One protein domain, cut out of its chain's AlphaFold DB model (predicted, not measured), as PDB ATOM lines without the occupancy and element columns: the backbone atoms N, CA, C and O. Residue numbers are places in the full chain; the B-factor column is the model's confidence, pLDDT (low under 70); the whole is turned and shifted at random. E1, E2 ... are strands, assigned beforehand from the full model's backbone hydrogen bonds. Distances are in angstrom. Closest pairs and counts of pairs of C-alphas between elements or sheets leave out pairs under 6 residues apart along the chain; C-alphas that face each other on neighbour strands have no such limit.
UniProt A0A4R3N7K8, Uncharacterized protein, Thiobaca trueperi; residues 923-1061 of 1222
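Overview. This is residues 923 to 1061 of the 1222 residues of an uncharacterized protein of Thiobaca trueperi (UniProt A0A4R3N7K8). The chain is wound in stacked turns, a flattened solenoid in which each turn gives one strand to each of two parallel sheets that lie face to face as a sandwich. The strands are long in the first turns, E1 to E4, and short in the last, E9 and E10, and the long links after E1 and E3 reach far out at one end of the stack. The printed part has 139 residues with ten named strands, E1 to E10 in order, and no named helix; the class is all strand, though 63 residues, under half, are in named elements. The sheets run E1 E3 E5 E7 E9 and E2 E4 E6 E8 E10, both parallel throughout. The whole is compact, with a radius of gyration of the C-alphas of 15.7 A, and elongated, spanning 53 by 29 by 23 A.

Along the chain. E1, residues 934 to 942, begins at C-alpha 934 (-36.757, 59.828, -13.408) and is 25.8 A long. E2, residues 954 to 962, is 22.7 A long and bends by 55 degrees at residue 957. E3, residues 966 to 975, is the longest at 28.4 A; E4, residues 989 to 996, is 20.8 A. E5 is residues 1001 to 1006, E6 1009 to 1012, E7 1023 to 1029, E8 1033 to 1036 and E9 1045 to 1047. E10, residues 1054 to 1056, ends at C-alpha 1056 (-20.287, 50.156, 1.787).

Arrangement. In the first sheet E1 and E9 are edge strands. Within hydrogen-bond range are N 937 and O 968 of E1 and E3, 2.9 A; N 969 and O 1003 of E3 and E5, 2.8 A; N 1004 and O 1025 of E5 and E7, 2.9 A; and N 1024 and O 1045 of E7 and E9, 2.8 A. In the second sheet E2 and E10 are edge strands. Here the pairs include N 956 and O 991 of E2 and E4, 2.9 A; N 990 and O 1009 of E4 and E6, 2.9 A; N 1012 and O 1034 of E6 and E8, 2.8 A; and N 1035 and O 1054 of E8 and E10, 2.9 A. The facing parts of the sheets are 9.9 A centre to centre, their best planes 5 degrees apart. Across them, the closest C-alphas of E3 and E6 are those of Ser 971 and Ser 1009, 6.4 A. E2 and E5 are apart.

Size, cuts and confidence. The C-alphas farthest apart, of Thr 929 and Thr 980, are 55.0 A apart. The links E1 to E2 and E3 to E4 are long. The printed part has no cut. Mean pLDDT of the printed part is 87.8, with residues 925 to 931, 977 to 982 and 1015 to 1016 under 70.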
ATOM      1  N   ALA A 923     -33.144  64.464 -22.513       77.19
ATOM      2  CA  ALA A 923     -32.138  64.164 -21.492       77.19
ATOM      3  C   ALA A 923     -31.411  65.451 -21.058       77.19
ATOM      4  O   ALA A 923     -30.288  65.400 -20.557       77.19
ATOM      5  N   ALA A 924     -31.976  66.614 -21.405       70.12
ATOM      6  CA  ALA A 924     -31.375  67.927 -21.212       70.12
ATOM      7  C   ALA A 924     -32.074  68.756 -20.120       70.12
ATOM      8  O   ALA A 924     -31.779  69.957 -20.004       70.12
ATOM      9  N   GLY A 925     -32.962  68.157 -19.315       62.06
ATOM     10  CA  GLY A 925     -33.448  68.755 -18.080       62.06
ATOM     11  C   GLY A 925     -32.271  69.192 -17.217       62.06
ATOM     12  O   GLY A 925     -31.303  68.475 -16.998       62.06
ATOM     13  N   THR A 926     -32.268  70.458 -16.802       53.69
ATOM     14  CA  THR A 926     -31.244  70.970 -15.883       53.69
ATOM     15  C   THR A 926     -31.919  71.355 -14.581       53.69
ATOM     16  O   THR A 926     -32.855  72.159 -14.563       53.69
ATOM     17  N   THR A 927     -31.391  70.829 -13.479       54.78
ATOM     18  CA  THR A 927     -31.888  70.942 -12.095       54.78
ATOM     19  C   THR A 927     -31.967  72.371 -11.533       54.78
ATOM     20  O   THR A 927     -32.367  72.576 -10.391       54.78
ATOM     21  N   ALA A 928     -31.651  73.399 -12.329       47.81
ATOM     22  CA  ALA A 928     -31.813  74.796 -11.936       47.81
ATOM     23  C   ALA A 928     -33.166  75.414 -12.354       47.81
ATOM     24  O   ALA A 928     -33.620  76.338 -11.679       47.81
ATOM     25  N   THR A 929     -33.812  74.934 -13.433       44.75
ATOM     26  CA  THR A 929     -35.139  75.412 -13.902       44.75
ATOM     27  C   THR A 929     -35.953  74.391 -14.738       44.75
ATOM     28  O   THR A 929     -36.962  74.787 -15.319       44.75
ATOM     29  N   GLY A 930     -35.525  73.127 -14.862       55.75
ATOM     30  CA  GLY A 930     -36.202  72.068 -15.637       55.75
ATOM     31  C   GLY A 930     -36.967  71.042 -14.787       55.75
ATOM     32  O   GLY A 930     -36.942  71.106 -13.558       55.75
ATOM     33  N   ASN A 931     -37.647  70.109 -15.461       62.75
ATOM     34  CA  ASN A 931     -38.199  68.887 -14.862       62.75
ATOM     35  C   ASN A 931     -37.016  67.945 -14.570       62.75
ATOM     36  O   ASN A 931     -36.078  67.953 -15.355       62.75
ATOM     37  N   ALA A 932     -37.023  67.192 -13.468       74.50
ATOM     38  CA  ALA A 932     -35.969  66.211 -13.195       74.50
ATOM     39  C   ALA A 932     -36.343  64.856 -13.806       74.50
ATOM     40  O   ALA A 932     -37.434  64.341 -13.534       74.50
ATOM     41  N   GLU A 933     -35.449  64.278 -14.598       90.50
ATOM     42  CA  GLU A 933     -35.667  63.005 -15.265       90.50
ATOM     43  C   GLU A 933     -35.605  61.852 -14.250       90.50
ATOM     44  O   GLU A 933     -34.756  61.800 -13.355       90.50
ATOM     45  N   THR A 934     -36.560  60.927 -14.356       93.69
ATOM     46  CA  THR A 934     -36.757  59.828 -13.408       93.69
ATOM     47  C   THR A 934     -36.840  58.496 -14.139       93.69
ATOM     48  O   THR A 934     -37.668  58.313 -15.031       93.69
ATOM     49  N   PHE A 935     -36.022  57.537 -13.708       96.62
ATOM     50  CA  PHE A 935     -36.152  56.138 -14.103       96.62
ATOM     51  C   PHE A 935     -36.573  55.297 -12.902       96.62
ATOM     52  O   PHE A 935     -35.945  55.356 -11.843       96.62
ATOM     53  N   THR A 936     -37.618  54.496 -13.079       98.31
ATOM     54  CA  THR A 936     -38.104  53.558 -12.067       98.31
ATOM     55  C   THR A 936     -37.975  52.129 -12.573       98.31
ATOM     56  O   THR A 936     -38.591  51.771 -13.574       98.31
ATOM     57  N   LEU A 937     -37.216  51.306 -11.856       98.44
ATOM     58  CA  LEU A 937     -37.219  49.855 -12.010       98.44
ATOM     59  C   LEU A 937     -38.157  49.253 -10.964       98.44
ATOM     60  O   LEU A 937     -37.968  49.491  -9.772       98.44
ATOM     61  N   ILE A 938     -39.133  48.464 -11.397       98.56
ATOM     62  CA  ILE A 938     -40.021  47.705 -10.514       98.56
ATOM     63  C   ILE A 938     -39.757  46.216 -10.728       98.56
ATOM     64  O   ILE A 938     -39.908  45.736 -11.843       98.56
ATOM     65  N   GLY A 939     -39.391  45.484  -9.678       97.94
ATOM     66  CA  GLY A 939     -39.365  44.022  -9.660       97.94
ATOM     67  C   GLY A 939     -40.598  43.482  -8.943       97.94
ATOM     68  O   GLY A 939     -40.791  43.775  -7.766       97.94
ATOM     69  N   ASN A 940     -41.428  42.709  -9.634       96.62
ATOM     70  CA  ASN A 940     -42.601  42.034  -9.087       96.62
ATOM     71  C   ASN A 940     -42.314  40.535  -8.981       96.62
ATOM     72  O   ASN A 940     -42.554  39.775  -9.915       96.62
ATOM     73  N   MET A 941     -41.804  40.124  -7.829       94.12
ATOM     74  CA  MET A 941     -41.476  38.731  -7.549       94.12
ATOM     75  C   MET A 941     -42.746  37.965  -7.171       94.12
ATOM     76  O   MET A 941     -43.620  38.486  -6.457       94.12
ATOM     77  N   ARG A 942     -42.862  36.740  -7.675       91.44
ATOM     78  CA  ARG A 942     -43.977  35.824  -7.434       91.44
ATOM     79  C   ARG A 942     -43.421  34.487  -6.958       91.44
ATOM     80  O   ARG A 942     -42.644  33.865  -7.660       91.44
ATOM     81  N   ASP A 943     -43.864  34.049  -5.786       84.06
ATOM     82  CA  ASP A 943     -43.543  32.743  -5.214       84.06
ATOM     83  C   ASP A 943     -44.844  32.072  -4.746       84.06
ATOM     84  O   ASP A 943     -45.564  32.588  -3.887       84.06
ATOM     85  N   GLY A 944     -45.228  30.980  -5.398       77.38
ATOM     86  CA  GLY A 944     -46.533  30.331  -5.257       77.38
ATOM     87  C   GLY A 944     -46.491  28.803  -5.318       77.38
ATOM     88  O   GLY A 944     -47.546  28.164  -5.239       77.38
ATOM     89  N   ASN A 945     -45.303  28.199  -5.424       76.75
ATOM     90  CA  ASN A 945     -45.124  26.750  -5.597       76.75
ATOM     91  C   ASN A 945     -45.246  25.940  -4.286       76.75
ATOM     92  O   ASN A 945     -45.310  24.707  -4.315       76.75
ATOM     93  N   LYS A 946     -45.348  26.623  -3.138       79.56
ATOM     94  CA  LYS A 946     -45.584  26.044  -1.803       79.56
ATOM     95  C   LYS A 946     -44.460  25.143  -1.275       79.56
ATOM     96  O   LYS A 946     -44.727  24.229  -0.483       79.56
ATOM     97  N   ASN A 947     -43.215  25.349  -1.707       80.00
ATOM     98  CA  ASN A 947     -42.098  24.446  -1.409       80.00
ATOM     99  C   ASN A 947     -41.242  24.842  -0.170       80.00
ATOM    100  O   ASN A 947     -40.447  24.016   0.290       80.00
ATOM    101  N   ASN A 948     -41.458  26.003   0.473       81.19
ATOM    102  CA  ASN A 948     -40.628  26.560   1.568       81.19
ATOM    103  C   ASN A 948     -39.218  27.027   1.167       81.19
ATOM    104  O   ASN A 948     -38.363  27.188   2.048       81.19
ATOM    105  N   VAL A 949     -38.974  27.236  -0.122       84.12
ATOM    106  CA  VAL A 949     -37.804  27.903  -0.700       84.12
ATOM    107  C   VAL A 949     -38.278  29.259  -1.217       84.12
ATOM    108  O   VAL A 949     -39.385  29.357  -1.720       84.12
ATOM    109  N   ALA A 950     -37.477  30.310  -1.024       84.62
ATOM    110  CA  ALA A 950     -37.759  31.580  -1.683       84.62
ATOM    111  C   ALA A 950     -37.354  31.421  -3.151       84.62
ATOM    112  O   ALA A 950     -36.162  31.318  -3.431       84.62
ATOM    113  N   ASP A 951     -38.341  31.325  -4.032       85.06
ATOM    114  CA  ASP A 951     -38.164  31.290  -5.486       85.06
ATOM    115  C   ASP A 951     -38.679  32.601  -6.106       85.06
ATOM    116  O   ASP A 951     -39.186  33.478  -5.404       85.06
ATOM    117  N   GLY A 952     -38.536  32.781  -7.420       88.31
ATOM    118  CA  GLY A 952     -38.984  34.003  -8.091       88.31
ATOM    119  C   GLY A 952     -38.116  35.223  -7.774       88.31
ATOM    120  O   GLY A 952     -38.574  36.361  -7.909       88.31
ATOM    121  N   HIS A 953     -36.861  35.020  -7.350       94.31
ATOM    122  CA  HIS A 953     -35.879  36.103  -7.346       94.31
ATOM    123  C   HIS A 953     -35.739  36.672  -8.762       94.31
ATOM    124  O   HIS A 953     -35.853  35.937  -9.736       94.31
ATOM    125  N   ILE A 954     -35.459  37.970  -8.889       96.94
ATOM    126  CA  ILE A 954     -35.282  38.607 -10.200       96.94
ATOM    127  C   ILE A 954     -33.841  39.091 -10.339       96.94
ATOM    128  O   ILE A 954     -33.395  39.945  -9.574       96.94
ATOM    129  N   ASP A 955     -33.133  38.611 -11.359       96.44
ATOM    130  CA  ASP A 955     -31.907  39.222 -11.875       96.44
ATOM    131  C   ASP A 955     -32.235  40.054 -13.122       96.44
ATOM    132  O   ASP A 955     -32.391  39.537 -14.233       96.44
ATOM    133  N   ALA A 956     -32.326  41.372 -12.935       95.31
ATOM    134  CA  ALA A 956     -32.591  42.335 -14.001       95.31
ATOM    135  C   ALA A 956     -31.350  42.642 -14.865       95.31
ATOM    136  O   ALA A 956     -31.435  43.445 -15.796       95.31
ATOM    137  N   ASN A 957     -30.206  42.003 -14.582       94.06
ATOM    138  CA  ASN A 957     -28.951  42.148 -15.315       94.06
ATOM    139  C   ASN A 957     -28.446  43.612 -15.329       94.06
ATOM    140  O   ASN A 957     -28.611  44.357 -14.358       94.06
ATOM    141  N   VAL A 958     -27.755  44.021 -16.398       95.19
ATOM    142  CA  VAL A 958     -27.221  45.373 -16.591       95.19
ATOM    143  C   VAL A 958     -28.274  46.278 -17.224       95.19
ATOM    144  O   VAL A 958     -28.745  46.001 -18.328       95.19
ATOM    145  N   ILE A 959     -28.555  47.410 -16.571       96.06
ATOM    146  CA  ILE A 959     -29.441  48.461 -17.085       96.06
ATOM    147  C   ILE A 959     -28.678  49.783 -17.196       96.06
ATOM    148  O   ILE A 959     -28.215  50.337 -16.195       96.06
ATOM    149  N   THR A 960     -28.586  50.322 -18.411       96.25
ATOM    150  CA  THR A 960     -27.979  51.629 -18.689       96.25
ATOM    151  C   THR A 960     -29.055  52.687 -18.895       96.25
ATOM    152  O   THR A 960     -29.834  52.604 -19.842       96.25
ATOM    153  N   VAL A 961     -29.060  53.731 -18.063       93.62
ATOM    154  CA  VAL A 961     -29.980  54.876 -18.171       93.62
ATOM    155  C   VAL A 961     -29.181  56.184 -18.228       93.62
ATOM    156  O   VAL A 961     -28.507  56.586 -17.278       93.62
ATOM    157  N   ALA A 962     -29.197  56.855 -19.380       88.06
ATOM    158  CA  ALA A 962     -28.461  58.104 -19.582       88.06
ATOM    159  C   ALA A 962     -29.371  59.327 -19.393       88.06
ATOM    160  O   ALA A 962     -30.459  59.367 -19.953       88.06
ATOM    161  N   GLY A 963     -28.881  60.345 -18.676       86.75
ATOM    162  CA  GLY A 963     -29.591  61.620 -18.493       86.75
ATOM    163  C   GLY A 963     -30.711  61.577 -17.459       86.75
ATOM    164  O   GLY A 963     -31.684  62.286 -17.626       86.75
ATOM    165  N   VAL A 964     -30.597  60.698 -16.458       91.12
ATOM    166  CA  VAL A 964     -31.550  60.569 -15.348       91.12
ATOM    167  C   VAL A 964     -30.902  61.091 -14.071       91.12
ATOM    168  O   VAL A 964     -29.821  60.614 -13.715       91.12
ATOM    169  N   GLU A 965     -31.577  61.994 -13.361       90.94
ATOM    170  CA  GLU A 965     -31.166  62.517 -12.053       90.94
ATOM    171  C   GLU A 965     -31.769  61.714 -10.895       90.94
ATOM    172  O   GLU A 965     -31.124  61.579  -9.851       90.94
ATOM    173  N   ASN A 966     -32.971  61.152 -11.066       92.50
ATOM    174  CA  ASN A 966     -33.656  60.376 -10.031       92.50
ATOM    175  C   ASN A 966     -33.789  58.905 -10.419       92.50
ATOM    176  O   ASN A 966     -34.499  58.546 -11.359       92.50
ATOM    177  N   LEU A 967     -33.149  58.036  -9.646       95.44
ATOM    178  CA  LEU A 967     -33.272  56.595  -9.794       95.44
ATOM    179  C   LEU A 967     -34.183  56.040  -8.697       95.44
ATOM    180  O   LEU A 967     -33.968  56.304  -7.515       95.44
ATOM    181  N   VAL A 968     -35.185  55.255  -9.078       97.81
ATOM    182  CA  VAL A 968     -36.075  54.559  -8.145       97.81
ATOM    183  C   VAL A 968     -35.998  53.063  -8.416       97.81
ATOM    184  O   VAL A 968     -36.144  52.632  -9.557       97.81
ATOM    185  N   VAL A 969     -35.780  52.271  -7.373       98.25
ATOM    186  CA  VAL A 969     -35.813  50.808  -7.427       98.25
ATOM    187  C   VAL A 969     -36.873  50.325  -6.450       98.25
ATOM    188  O   VAL A 969     -36.783  50.572  -5.248       98.25
ATOM    189  N   GLN A 970     -37.893  49.656  -6.970       98.44
ATOM    190  CA  GLN A 970     -38.981  49.101  -6.187       98.44
ATOM    191  C   GLN A 970     -38.971  47.580  -6.272       98.44
ATOM    192  O   GLN A 970     -39.037  47.026  -7.364       98.44
ATOM    193  N   SER A 971     -38.930  46.911  -5.125       98.00
ATOM    194  CA  SER A 971     -38.935  45.452  -5.024       98.00
ATOM    195  C   SER A 971     -40.206  44.988  -4.318       98.00
ATOM    196  O   SER A 971     -40.385  45.178  -3.113       98.00
ATOM    197  N   ASN A 972     -41.137  44.424  -5.078       96.44
ATOM    198  CA  ASN A 972     -42.422  43.936  -4.595       96.44
ATOM    199  C   ASN A 972     -42.419  42.403  -4.557       96.44
ATOM    200  O   ASN A 972     -41.927  41.756  -5.478       96.44
ATOM    201  N   VAL A 973     -43.055  41.831  -3.536       92.25
ATOM    202  CA  VAL A 973     -43.403  40.404  -3.492       92.25
ATOM    203  C   VAL A 973     -44.917  40.315  -3.557       92.25
ATOM    204  O   VAL A 973     -45.612  40.751  -2.640       92.25
ATOM    205  N   THR A 974     -45.426  39.840  -4.688       87.12
ATOM    206  CA  THR A 974     -46.860  39.902  -5.017       87.12
ATOM    207  C   THR A 974     -47.606  38.631  -4.628       87.12
ATOM    208  O   THR A 974     -48.776  38.696  -4.255       87.12
ATOM    209  N   THR A 975     -46.917  37.492  -4.616       84.12
ATOM    210  CA  THR A 975     -47.390  36.250  -4.001       84.12
ATOM    211  C   THR A 975     -46.284  35.701  -3.116       84.12
ATOM    212  O   THR A 975     -45.133  35.627  -3.541       84.12
ATOM    213  N   LEU A 976     -46.636  35.378  -1.871       80.25
ATOM    214  CA  LEU A 976     -45.743  34.734  -0.914       80.25
ATOM    215  C   LEU A 976     -46.026  33.238  -0.863       80.25
ATOM    216  O   LEU A 976     -47.182  32.810  -0.952       80.25
ATOM    217  N   ASP A 977     -44.969  32.481  -0.590       67.81
ATOM    218  CA  ASP A 977     -45.049  31.064  -0.294       67.81
ATOM    219  C   ASP A 977     -46.088  30.768   0.813       67.81
ATOM    220  O   ASP A 977     -46.015  31.260   1.943       67.81
ATOM    221  N   GLY A 978     -47.070  29.929   0.470       61.78
ATOM    222  CA  GLY A 978     -48.094  29.405   1.377       61.78
ATOM    223  C   GLY A 978     -47.705  28.093   2.071       61.78
ATOM    224  O   GLY A 978     -48.592  27.355   2.510       61.78
ATOM    225  N   GLY A 979     -46.416  27.756   2.103       60.94
ATOM    226  CA  GLY A 979     -45.857  26.577   2.749       60.94
ATOM    227  C   GLY A 979     -46.049  26.544   4.272       60.94
ATOM    228  O   GLY A 979     -46.682  27.390   4.900       60.94
ATOM    229  N   THR A 980     -45.488  25.520   4.916       63.75
ATOM    230  CA  THR A 980     -45.573  25.340   6.382       63.75
ATOM    231  C   THR A 980     -44.856  26.429   7.183       63.75
ATOM    232  O   THR A 980     -45.071  26.547   8.392       63.75
ATOM    233  N   LYS A 981     -43.994  27.211   6.528       60.50
ATOM    234  CA  LYS A 981     -43.323  28.382   7.085       60.50
ATOM    235  C   LYS A 981     -43.753  29.592   6.267       60.50
ATOM    236  O   LYS A 981     -43.527  29.606   5.069       60.50
ATOM    237  N   ALA A 982     -44.321  30.608   6.908       62.41
ATOM    238  CA  ALA A 982     -44.517  31.898   6.257       62.41
ATOM    239  C   ALA A 982     -43.133  32.515   5.990       62.41
ATOM    240  O   ALA A 982     -42.474  32.975   6.928       62.41
ATOM    241  N   LEU A 983     -42.653  32.445   4.746       78.50
ATOM    242  CA  LEU A 983     -41.421  33.121   4.349       78.50
ATOM    243  C   LEU A 983     -41.636  34.639   4.413       78.50
ATOM    244  O   LEU A 983     -42.720  35.146   4.131       78.50
ATOM    245  N   SER A 984     -40.600  35.364   4.834       87.75
ATOM    246  CA  SER A 984     -40.615  36.827   4.796       87.75
ATOM    247  C   SER A 984     -40.422  37.292   3.357       87.75
ATOM    248  O   SER A 984     -39.571  36.739   2.666       87.75
ATOM    249  N   ALA A 985     -41.118  38.354   2.947       90.25
ATOM    250  CA  ALA A 985     -40.875  39.017   1.662       90.25
ATOM    251  C   ALA A 985     -39.413  39.480   1.505       90.25
ATOM    252  O   ALA A 985     -38.880  39.493   0.402       90.25
ATOM    253  N   ALA A 986     -38.725  39.770   2.615       92.00
ATOM    254  CA  ALA A 986     -37.305  40.120   2.610       92.00
ATOM    255  C   ALA A 986     -36.378  38.957   2.190       92.00
ATOM    256  O   ALA A 986     -35.183  39.171   1.994       92.00
ATOM    257  N   ASN A 987     -36.880  37.727   2.053       91.12
ATOM    258  CA  ASN A 987     -36.078  36.619   1.531       91.12
ATOM    259  C   ASN A 987     -35.983  36.627   0.000       91.12
ATOM    260  O   ASN A 987     -35.082  35.988  -0.526       91.12
ATOM    261  N   HIS A 988     -36.868  37.345  -0.691       93.62
ATOM    262  CA  HIS A 988     -36.893  37.477  -2.146       93.62
ATOM    263  C   HIS A 988     -36.086  38.700  -2.564       93.62
ATOM    264  O   HIS A 988     -36.208  39.754  -1.940       93.62
ATOM    265  N   THR A 989     -35.272  38.587  -3.611       96.25
ATOM    266  CA  THR A 989     -34.295  39.628  -3.968       96.25
ATOM    267  C   THR A 989     -34.407  40.043  -5.427       96.25
ATOM    268  O   THR A 989     -34.281  39.205  -6.319       96.25
ATOM    269  N   LEU A 990     -34.534  41.352  -5.653       97.94
ATOM    270  CA  LEU A 990     -34.283  42.002  -6.936       97.94
ATOM    271  C   LEU A 990     -32.801  42.386  -7.025       97.94
ATOM    272  O   LEU A 990     -32.322  43.225  -6.260       97.94
ATOM    273  N   THR A 991     -32.083  41.798  -7.975       97.06
ATOM    274  CA  THR A 991     -30.682  42.107  -8.276       97.06
ATOM    275  C   THR A 991     -30.591  42.904  -9.573       97.06
ATOM    276  O   THR A 991     -31.246  42.566 -10.558       97.06
ATOM    277  N   ALA A 992     -29.781  43.966  -9.592       95.25
ATOM    278  CA  ALA A 992     -29.533  44.747 -10.806       95.25
ATOM    279  C   ALA A 992     -28.145  45.410 -10.804       95.25
ATOM    280  O   ALA A 992     -27.652  45.874  -9.774       95.25
ATOM    281  N   SER A 993     -27.536  45.534 -11.986       93.81
ATOM    282  CA  SER A 993     -26.335  46.345 -12.212       93.81
ATOM    283  C   SER A 993     -26.706  47.623 -12.962       93.81
ATOM    284  O   SER A 993     -26.885  47.634 -14.180       93.81
ATOM    285  N   LEU A 994     -26.848  48.723 -12.224       93.50
ATOM    286  CA  LEU A 994     -27.319  49.993 -12.776       93.50
ATOM    287  C   LEU A 994     -26.147  50.878 -13.229       93.50
ATOM    288  O   LEU A 994     -25.164  51.065 -12.504       93.50
ATOM    289  N   ILE A 995     -26.269  51.449 -14.431       93.88
ATOM    290  CA  ILE A 995     -25.340  52.428 -15.007       93.88
ATOM    291  C   ILE A 995     -26.108  53.729 -15.257       93.88
ATOM    292  O   ILE A 995     -26.825  53.865 -16.246       93.88
ATOM    293  N   ALA A 996     -25.931  54.700 -14.358       92.38
ATOM    294  CA  ALA A 996     -26.633  55.983 -14.355       92.38
ATOM    295  C   ALA A 996     -25.665  57.122 -13.993       92.38
ATOM    296  O   ALA A 996     -25.595  57.603 -12.860       92.38
ATOM    297  N   ALA A 997     -24.857  57.560 -14.963       89.25
ATOM    298  CA  ALA A 997     -23.750  58.492 -14.716       89.25
ATOM    299  C   ALA A 997     -24.177  59.880 -14.184       89.25
ATOM    300  O   ALA A 997     -23.346  60.590 -13.621       89.25
ATOM    301  N   GLN A 998     -25.443  60.260 -14.375       89.12
ATOM    302  CA  GLN A 998     -26.006  61.566 -14.004       89.12
ATOM    303  C   GLN A 998     -26.969  61.497 -12.806       89.12
ATOM    304  O   GLN A 998     -27.442  62.539 -12.369       89.12
ATOM    305  N   ALA A 999     -27.185  60.313 -12.220       91.50
ATOM    306  CA  ALA A 999     -28.089  60.164 -11.085       91.50
ATOM    307  C   ALA A 999     -27.567  60.908  -9.846       91.50
ATOM    308  O   ALA A 999     -26.439  60.676  -9.395       91.50
ATOM    309  N   GLU A1000     -28.404  61.789  -9.304       92.06
ATOM    310  CA  GLU A1000     -28.183  62.580  -8.091       92.06
ATOM    311  C   GLU A1000     -28.820  61.917  -6.863       92.06
ATOM    312  O   GLU A1000     -28.286  62.045  -5.751       92.06
ATOM    313  N   THR A1001     -29.927  61.192  -7.068       93.88
ATOM    314  CA  THR A1001     -30.667  60.473  -6.024       93.88
ATOM    315  C   THR A1001     -30.914  59.009  -6.395       93.88
ATOM    316  O   THR A1001     -31.115  58.668  -7.562       93.88
ATOM    317  N   LEU A1002     -30.906  58.142  -5.379       96.06
ATOM    318  CA  LEU A1002     -31.356  56.752  -5.453       96.06
ATOM    319  C   LEU A1002     -32.399  56.520  -4.358       96.06
ATOM    320  O   LEU A1002     -32.103  56.687  -3.176       96.06
ATOM    321  N   THR A1003     -33.603  56.118  -4.746       97.94
ATOM    322  CA  THR A1003     -34.674  55.723  -3.828       97.94
ATOM    323  C   THR A1003     -34.909  54.223  -3.929       97.94
ATOM    324  O   THR A1003     -35.037  53.702  -5.035       97.94
ATOM    325  N   VAL A1004     -34.979  53.537  -2.788       98.25
ATOM    326  CA  VAL A1004     -35.309  52.108  -2.703       98.25
ATOM    327  C   VAL A1004     -36.596  51.934  -1.901       98.25
ATOM    328  O   VAL A1004     -36.756  52.542  -0.841       98.25
ATOM    329  N   GLN A1005     -37.528  51.134  -2.417       97.75
ATOM    330  CA  GLN A1005     -38.842  50.928  -1.806       97.75
ATOM    331  C   GLN A1005     -39.380  49.509  -2.025       97.75
ATOM    332  O   GLN A1005     -38.928  48.794  -2.918       97.75
ATOM    333  N   GLY A1006     -40.395  49.128  -1.249       97.25
ATOM    334  CA  GLY A1006     -41.080  47.839  -1.379       97.25
ATOM    335  C   GLY A1006     -40.697  46.816  -0.306       97.25
ATOM    336  O   GLY A1006     -39.930  47.100   0.609       97.25
ATOM    337  N   ALA A1007     -41.317  45.638  -0.372       94.88
ATOM    338  CA  ALA A1007     -41.197  44.609   0.661       94.88
ATOM    339  C   ALA A1007     -40.109  43.561   0.382       94.88
ATOM    340  O   ALA A1007     -39.658  42.895   1.314       94.88
ATOM    341  N   GLY A1008     -39.720  43.407  -0.885       96.62
ATOM    342  CA  GLY A1008     -38.639  42.523  -1.301       96.62
ATOM    343  C   GLY A1008     -37.269  43.151  -1.069       96.62
ATOM    344  O   GLY A1008     -37.124  44.372  -1.031       96.62
ATOM    345  N   SER A1009     -36.249  42.312  -0.932       97.44
ATOM    346  CA  SER A1009     -34.858  42.753  -0.852       97.44
ATOM    347  C   SER A1009     -34.354  43.291  -2.189       97.44
ATOM    348  O   SER A1009     -34.861  42.945  -3.262       97.44
ATOM    349  N   VAL A1010     -33.337  44.148  -2.124       98.12
ATOM    350  CA  VAL A1010     -32.670  44.766  -3.273       98.12
ATOM    351  C   VAL A1010     -31.160  44.592  -3.135       98.12
ATOM    352  O   VAL A1010     -30.566  45.072  -2.169       98.12
ATOM    353  N   ASP A1011     -30.525  43.943  -4.115       96.94
ATOM    354  CA  ASP A1011     -29.065  43.835  -4.213       96.94
ATOM    355  C   ASP A1011     -28.535  44.650  -5.403       96.94
ATOM    356  O   ASP A1011     -28.705  44.305  -6.573       96.94
ATOM    357  N   LEU A1012     -27.856  45.748  -5.075       94.75
ATOM    358  CA  LEU A1012     -27.174  46.646  -6.002       94.75
ATOM    359  C   LEU A1012     -25.650  46.599  -5.819       94.75
ATOM    360  O   LEU A1012     -24.948  47.496  -6.269       94.75
ATOM    361  N   SER A1013     -25.086  45.565  -5.187       87.50
ATOM    362  CA  SER A1013     -23.622  45.438  -5.038       87.50
ATOM    363  C   SER A1013     -22.874  45.278  -6.369       87.50
ATOM    364  O   SER A1013     -21.667  45.493  -6.431       87.50
ATOM    365  N   GLY A1014     -23.585  44.950  -7.452       73.81
ATOM    366  CA  GLY A1014     -23.055  44.923  -8.815       73.81
ATOM    367  C   GLY A1014     -23.027  46.280  -9.532       73.81
ATOM    368  O   GLY A1014     -22.717  46.307 -10.728       73.81
ATOM    369  N   VAL A1015     -23.387  47.397  -8.882       68.44
ATOM    370  CA  VAL A1015     -23.409  48.720  -9.533       68.44
ATOM    371  C   VAL A1015     -22.036  49.091 -10.092       68.44
ATOM    372  O   VAL A1015     -21.041  49.178  -9.381       68.44
ATOM    373  N   SER A1016     -21.979  49.327 -11.403       61.03
ATOM    374  CA  SER A1016     -20.716  49.629 -12.088       61.03
ATOM    375  C   SER A1016     -20.440  51.135 -12.197       61.03
ATOM    376  O   SER A1016     -19.275  51.525 -12.273       61.03
ATOM    377  N   ALA A1017     -21.481  51.989 -12.205       72.81
ATOM    378  CA  ALA A1017     -21.345  53.452 -12.205       72.81
ATOM    379  C   ALA A1017     -22.679  54.199 -11.947       72.81
ATOM    380  O   ALA A1017     -23.465  54.404 -12.872       72.81
ATOM    381  N   ILE A1018     -22.892  54.709 -10.728       82.38
ATOM    382  CA  ILE A1018     -23.931  55.712 -10.409       82.38
ATOM    383  C   ILE A1018     -23.186  56.995 -10.014       82.38
ATOM    384  O   ILE A1018     -22.480  57.001  -9.015       82.38
ATOM    385  N   GLY A1019     -23.186  58.021 -10.873       71.81
ATOM    386  CA  GLY A1019     -21.994  58.882 -11.032       71.81
ATOM    387  C   GLY A1019     -21.946  60.224 -10.288       71.81
ATOM    388  O   GLY A1019     -20.860  60.792 -10.142       71.81
ATOM    389  N   VAL A1020     -23.075  60.771  -9.834       87.56
ATOM    390  CA  VAL A1020     -23.110  62.079  -9.146       87.56
ATOM    391  C   VAL A1020     -23.965  62.066  -7.885       87.56
ATOM    392  O   VAL A1020     -24.323  63.139  -7.394       87.56
ATOM    393  N   LEU A1021     -24.203  60.869  -7.347       91.19
ATOM    394  CA  LEU A1021     -25.103  60.582  -6.242       91.19
ATOM    395  C   LEU A1021     -24.755  61.429  -5.016       91.19
ATOM    396  O   LEU A1021     -23.591  61.576  -4.646       91.19
ATOM    397  N   THR A1022     -25.769  62.000  -4.380       92.19
ATOM    398  CA  THR A1022     -25.620  62.745  -3.119       92.19
ATOM    399  C   THR A1022     -26.520  62.199  -2.024       92.19
ATOM    400  O   THR A1022     -26.284  62.457  -0.844       92.19
ATOM    401  N   THR A1023     -27.554  61.438  -2.385       93.69
ATOM    402  CA  THR A1023     -28.507  60.867  -1.433       93.69
ATOM    403  C   THR A1023     -28.979  59.494  -1.893       93.69
ATOM    404  O   THR A1023     -29.406  59.326  -3.035       93.69
ATOM    405  N   VAL A1024     -28.943  58.538  -0.972       96.19
ATOM    406  CA  VAL A1024     -29.625  57.247  -1.042       96.19
ATOM    407  C   VAL A1024     -30.704  57.235   0.032       96.19
ATOM    408  O   VAL A1024     -30.418  57.503   1.201       96.19
ATOM    409  N   ASN A1025     -31.935  56.925  -0.353       97.25
ATOM    410  CA  ASN A1025     -33.067  56.839   0.557       97.25
ATOM    411  C   ASN A1025     -33.799  55.504   0.389       97.25
ATOM    412  O   ASN A1025     -34.554  55.322  -0.562       97.25
ATOM    413  N   ALA A1026     -33.596  54.595   1.334       97.25
ATOM    414  CA  ALA A1026     -34.248  53.295   1.417       97.25
ATOM    415  C   ALA A1026     -35.346  53.233   2.493       97.25
ATOM    416  O   ALA A1026     -35.904  52.168   2.734       97.25
ATOM    417  N   ALA A1027     -35.725  54.364   3.104       95.06
ATOM    418  CA  ALA A1027     -36.700  54.388   4.201       95.06
ATOM    419  C   ALA A1027     -38.118  53.921   3.806       95.06
ATOM    420  O   ALA A1027     -38.962  53.721   4.676       95.06
ATOM    421  N   GLY A1028     -38.408  53.807   2.504       94.88
ATOM    422  CA  GLY A1028     -39.653  53.238   1.980       94.88
ATOM    423  C   GLY A1028     -39.605  51.721   1.752       94.88
ATOM    424  O   GLY A1028     -40.573  51.165   1.233       94.88
ATOM    425  N   SER A1029     -38.486  51.065   2.068       96.81
ATOM    426  CA  SER A1029     -38.289  49.620   1.930       96.81
ATOM    427  C   SER A1029     -38.430  48.916   3.278       96.81
ATOM    428  O   SER A1029     -37.952  49.415   4.294       96.81
ATOM    429  N   THR A1030     -39.054  47.739   3.278       95.44
ATOM    430  CA  THR A1030     -39.039  46.796   4.413       95.44
ATOM    431  C   THR A1030     -38.221  45.537   4.123       95.44
ATOM    432  O   THR A1030     -38.083  44.689   5.002       95.44
ATOM    433  N   GLY A1031     -37.731  45.381   2.890       95.62
ATOM    434  CA  GLY A1031     -36.770  44.347   2.517       95.62
ATOM    435  C   GLY A1031     -35.331  44.816   2.718       95.62
ATOM    436  O   GLY A1031     -35.081  46.016   2.830       95.62
ATOM    437  N   ASN A1032     -34.392  43.868   2.731       95.31
ATOM    438  CA  ASN A1032     -32.965  44.127   2.935       95.31
ATOM    439  C   ASN A1032     -32.386  44.929   1.762       95.31
ATOM    440  O   ASN A1032     -32.686  44.620   0.604       95.31
ATOM    441  N   VAL A1033     -31.499  45.891   2.024       97.06
ATOM    442  CA  VAL A1033     -30.809  46.643   0.965       97.06
ATOM    443  C   VAL A1033     -29.311  46.397   1.006       97.06
ATOM    444  O   VAL A1033     -28.637  46.682   1.990       97.06
ATOM    445  N   LYS A1034     -28.754  45.931  -0.112       96.25
ATOM    446  CA  LYS A1034     -27.312  45.749  -0.284       96.25
ATOM    447  C   LYS A1034     -26.764  46.692  -1.351       96.25
ATOM    448  O   LYS A1034     -27.215  46.675  -2.492       96.25
ATOM    449  N   LEU A1035     -25.782  47.516  -0.985       94.62
ATOM    450  CA  LEU A1035     -25.248  48.580  -1.834       94.62
ATOM    451  C   LEU A1035     -23.747  48.802  -1.593       94.62
ATOM    452  O   LEU A1035     -23.314  48.964  -0.453       94.62
ATOM    453  N   ASP A1036     -22.972  48.882  -2.676       91.94
ATOM    454  CA  ASP A1036     -21.541  49.199  -2.637       91.94
ATOM    455  C   ASP A1036     -21.254  50.540  -3.325       91.94
ATOM    456  O   ASP A1036     -21.433  50.680  -4.536       91.94
ATOM    457  N   LEU A1037     -20.812  51.538  -2.552       90.38
ATOM    458  CA  LEU A1037     -20.383  52.848  -3.050       90.38
ATOM    459  C   LEU A1037     -18.887  53.119  -2.833       90.38
ATOM    460  O   LEU A1037     -18.473  54.272  -2.974       90.38
ATOM    461  N   SER A1038     -18.061  52.106  -2.561       86.88
ATOM    462  CA  SER A1038     -16.607  52.257  -2.329       86.88
ATOM    463  C   SER A1038     -15.892  53.042  -3.440       86.88
ATOM    464  O   SER A1038     -15.015  53.871  -3.191       86.88
ATOM    465  N   ALA A1039     -16.312  52.852  -4.695       84.00
ATOM    466  CA  ALA A1039     -15.765  53.549  -5.859       84.00
ATOM    467  C   ALA A1039     -16.319  54.979  -6.070       84.00
ATOM    468  O   ALA A1039     -15.863  55.691  -6.975       84.00
ATOM    469  N   HIS A1040     -17.305  55.419  -5.282       87.00
ATOM    470  CA  HIS A1040     -17.958  56.717  -5.440       87.00
ATOM    471  C   HIS A1040     -17.111  57.861  -4.864       87.00
ATOM    472  O   HIS A1040     -16.545  57.770  -3.777       87.00
ATOM    473  N   THR A1041     -17.035  58.979  -5.594       86.25
ATOM    474  CA  THR A1041     -16.076  60.069  -5.308       86.25
ATOM    475  C   THR A1041     -16.671  61.290  -4.607       86.25
ATOM    476  O   THR A1041     -15.925  62.191  -4.221       86.25
ATOM    477  N   LYS A1042     -17.999  61.355  -4.451       87.88
ATOM    478  CA  LYS A1042     -18.681  62.419  -3.695       87.88
ATOM    479  C   LYS A1042     -19.275  61.872  -2.408       87.88
ATOM    480  O   LYS A1042     -19.556  60.682  -2.335       87.88
ATOM    481  N   SER A1043     -19.486  62.779  -1.456       89.56
ATOM    482  CA  SER A1043     -20.187  62.499  -0.208       89.56
ATOM    483  C   SER A1043     -21.636  62.109  -0.488       89.56
ATOM    484  O   SER A1043     -22.318  62.795  -1.258       89.56
ATOM    485  N   VAL A1044     -22.083  61.013   0.125       91.81
ATOM    486  CA  VAL A1044     -23.430  60.460  -0.047       91.81
ATOM    487  C   VAL A1044     -24.097  60.340   1.315       91.81
ATOM    488  O   VAL A1044     -23.574  59.684   2.210       91.81
ATOM    489  N   GLY A1045     -25.263  60.965   1.476       94.00
ATOM    490  CA  GLY A1045     -26.139  60.682   2.608       94.00
ATOM    491  C   GLY A1045     -26.879  59.366   2.380       94.00
ATOM    492  O   GLY A1045     -27.486  59.199   1.325       94.00
ATOM    493  N   TYR A1046     -26.849  58.454   3.347       95.38
ATOM    494  CA  TYR A1046     -27.546  57.170   3.284       95.38
ATOM    495  C   TYR A1046     -28.634  57.113   4.353       95.38
ATOM    496  O   TYR A1046     -28.362  57.379   5.518       95.38
ATOM    497  N   THR A1047     -29.864  56.787   3.963       96.00
ATOM    498  CA  THR A1047     -30.941  56.406   4.886       96.00
ATOM    499  C   THR A1047     -31.365  54.979   4.563       96.00
ATOM    500  O   THR A1047     -31.813  54.748   3.443       96.00
ATOM    501  N   GLY A1048     -31.206  54.063   5.513       94.25
ATOM    502  CA  GLY A1048     -31.496  52.636   5.400       94.25
ATOM    503  C   GLY A1048     -32.984  52.290   5.441       94.25
ATOM    504  O   GLY A1048     -33.845  53.162   5.610       94.25
ATOM    505  N   SER A1049     -33.256  51.009   5.235       95.44
ATOM    506  CA  SER A1049     -34.565  50.366   5.174       95.44
ATOM    507  C   SER A1049     -35.010  49.815   6.529       95.44
ATOM    508  O   SER A1049     -34.263  49.819   7.492       95.44
ATOM    509  N   ASP A1050     -36.243  49.323   6.633       93.19
ATOM    510  CA  ASP A1050     -36.684  48.568   7.816       93.19
ATOM    511  C   ASP A1050     -36.144  47.110   7.847       93.19
ATOM    512  O   ASP A1050     -36.456  46.361   8.779       93.19
ATOM    513  N   GLY A1051     -35.417  46.688   6.803       92.81
ATOM    514  CA  GLY A1051     -34.760  45.385   6.684       92.81
ATOM    515  C   GLY A1051     -33.273  45.434   7.048       92.81
ATOM    516  O   GLY A1051     -32.741  46.462   7.426       92.81
ATOM    517  N   ILE A1052     -32.581  44.300   6.924       92.50
ATOM    518  CA  ILE A1052     -31.156  44.192   7.267       92.50
ATOM    519  C   ILE A1052     -30.304  44.710   6.111       92.50
ATOM    520  O   ILE A1052     -30.149  44.033   5.091       92.50
ATOM    521  N   ASP A1053     -29.702  45.875   6.282       94.88
ATOM    522  CA  ASP A1053     -28.933  46.527   5.235       94.88
ATOM    523  C   ASP A1053     -27.448  46.139   5.250       94.88
ATOM    524  O   ASP A1053     -26.827  45.901   6.284       94.88
ATOM    525  N   THR A1054     -26.837  46.083   4.067       95.31
ATOM    526  CA  THR A1054     -25.385  45.955   3.883       95.31
ATOM    527  C   THR A1054     -24.895  47.091   2.998       95.31
ATOM    528  O   THR A1054     -25.059  47.060   1.777       95.31
ATOM    529  N   TYR A1055     -24.270  48.094   3.608       94.81
ATOM    530  CA  TYR A1055     -23.856  49.325   2.945       94.81
ATOM    531  C   TYR A1055     -22.337  49.526   3.019       94.81
ATOM    532  O   TYR A1055     -21.752  49.547   4.101       94.81
ATOM    533  N   ILE A1056     -21.688  49.715   1.867       93.06
ATOM    534  CA  ILE A1056     -20.287  50.156   1.787       93.06
ATOM    535  C   ILE A1056     -20.267  51.636   1.400       93.06
ATOM    536  O   ILE A1056     -20.767  52.014   0.338       93.06
ATOM    537  N   ALA A1057     -19.714  52.468   2.282       91.25
ATOM    538  CA  ALA A1057     -19.750  53.920   2.171       91.25
ATOM    539  C   ALA A1057     -18.834  54.466   1.063       91.25
ATOM    540  O   ALA A1057     -17.877  53.830   0.626       91.25
ATOM    541  N   SER A1058     -19.133  55.689   0.616       89.00
ATOM    542  CA  SER A1058     -18.307  56.398  -0.365       89.00
ATOM    543  C   SER A1058     -16.973  56.865   0.218       89.00
ATOM    544  O   SER A1058     -16.912  57.270   1.376       89.00
ATOM    545  N   ALA A1059     -15.945  56.991  -0.623       84.94
ATOM    546  CA  ALA A1059     -14.621  57.477  -0.215       84.94
ATOM    547  C   ALA A1059     -14.572  58.958   0.241       84.94
ATOM    548  O   ALA A1059     -13.512  59.461   0.612       84.94
ATOM    549  N   ALA A1060     -15.685  59.693   0.165       86.31
ATOM    550  CA  ALA A1060     -15.767  61.118   0.487       86.31
ATOM    551  C   ALA A1060     -16.585  61.422   1.755       86.31
ATOM    552  O   ALA A1060     -16.895  62.593   1.997       86.31
ATOM    553  N   GLY A1061     -16.903  60.400   2.551       81.94
ATOM    554  CA  GLY A1061     -17.617  60.516   3.819       81.94
ATOM    555  C   GLY A1061     -19.111  60.832   3.666       81.94
ATOM    556  O   GLY A1061     -19.546  61.351   2.637       81.94
TER     557      GLY A1061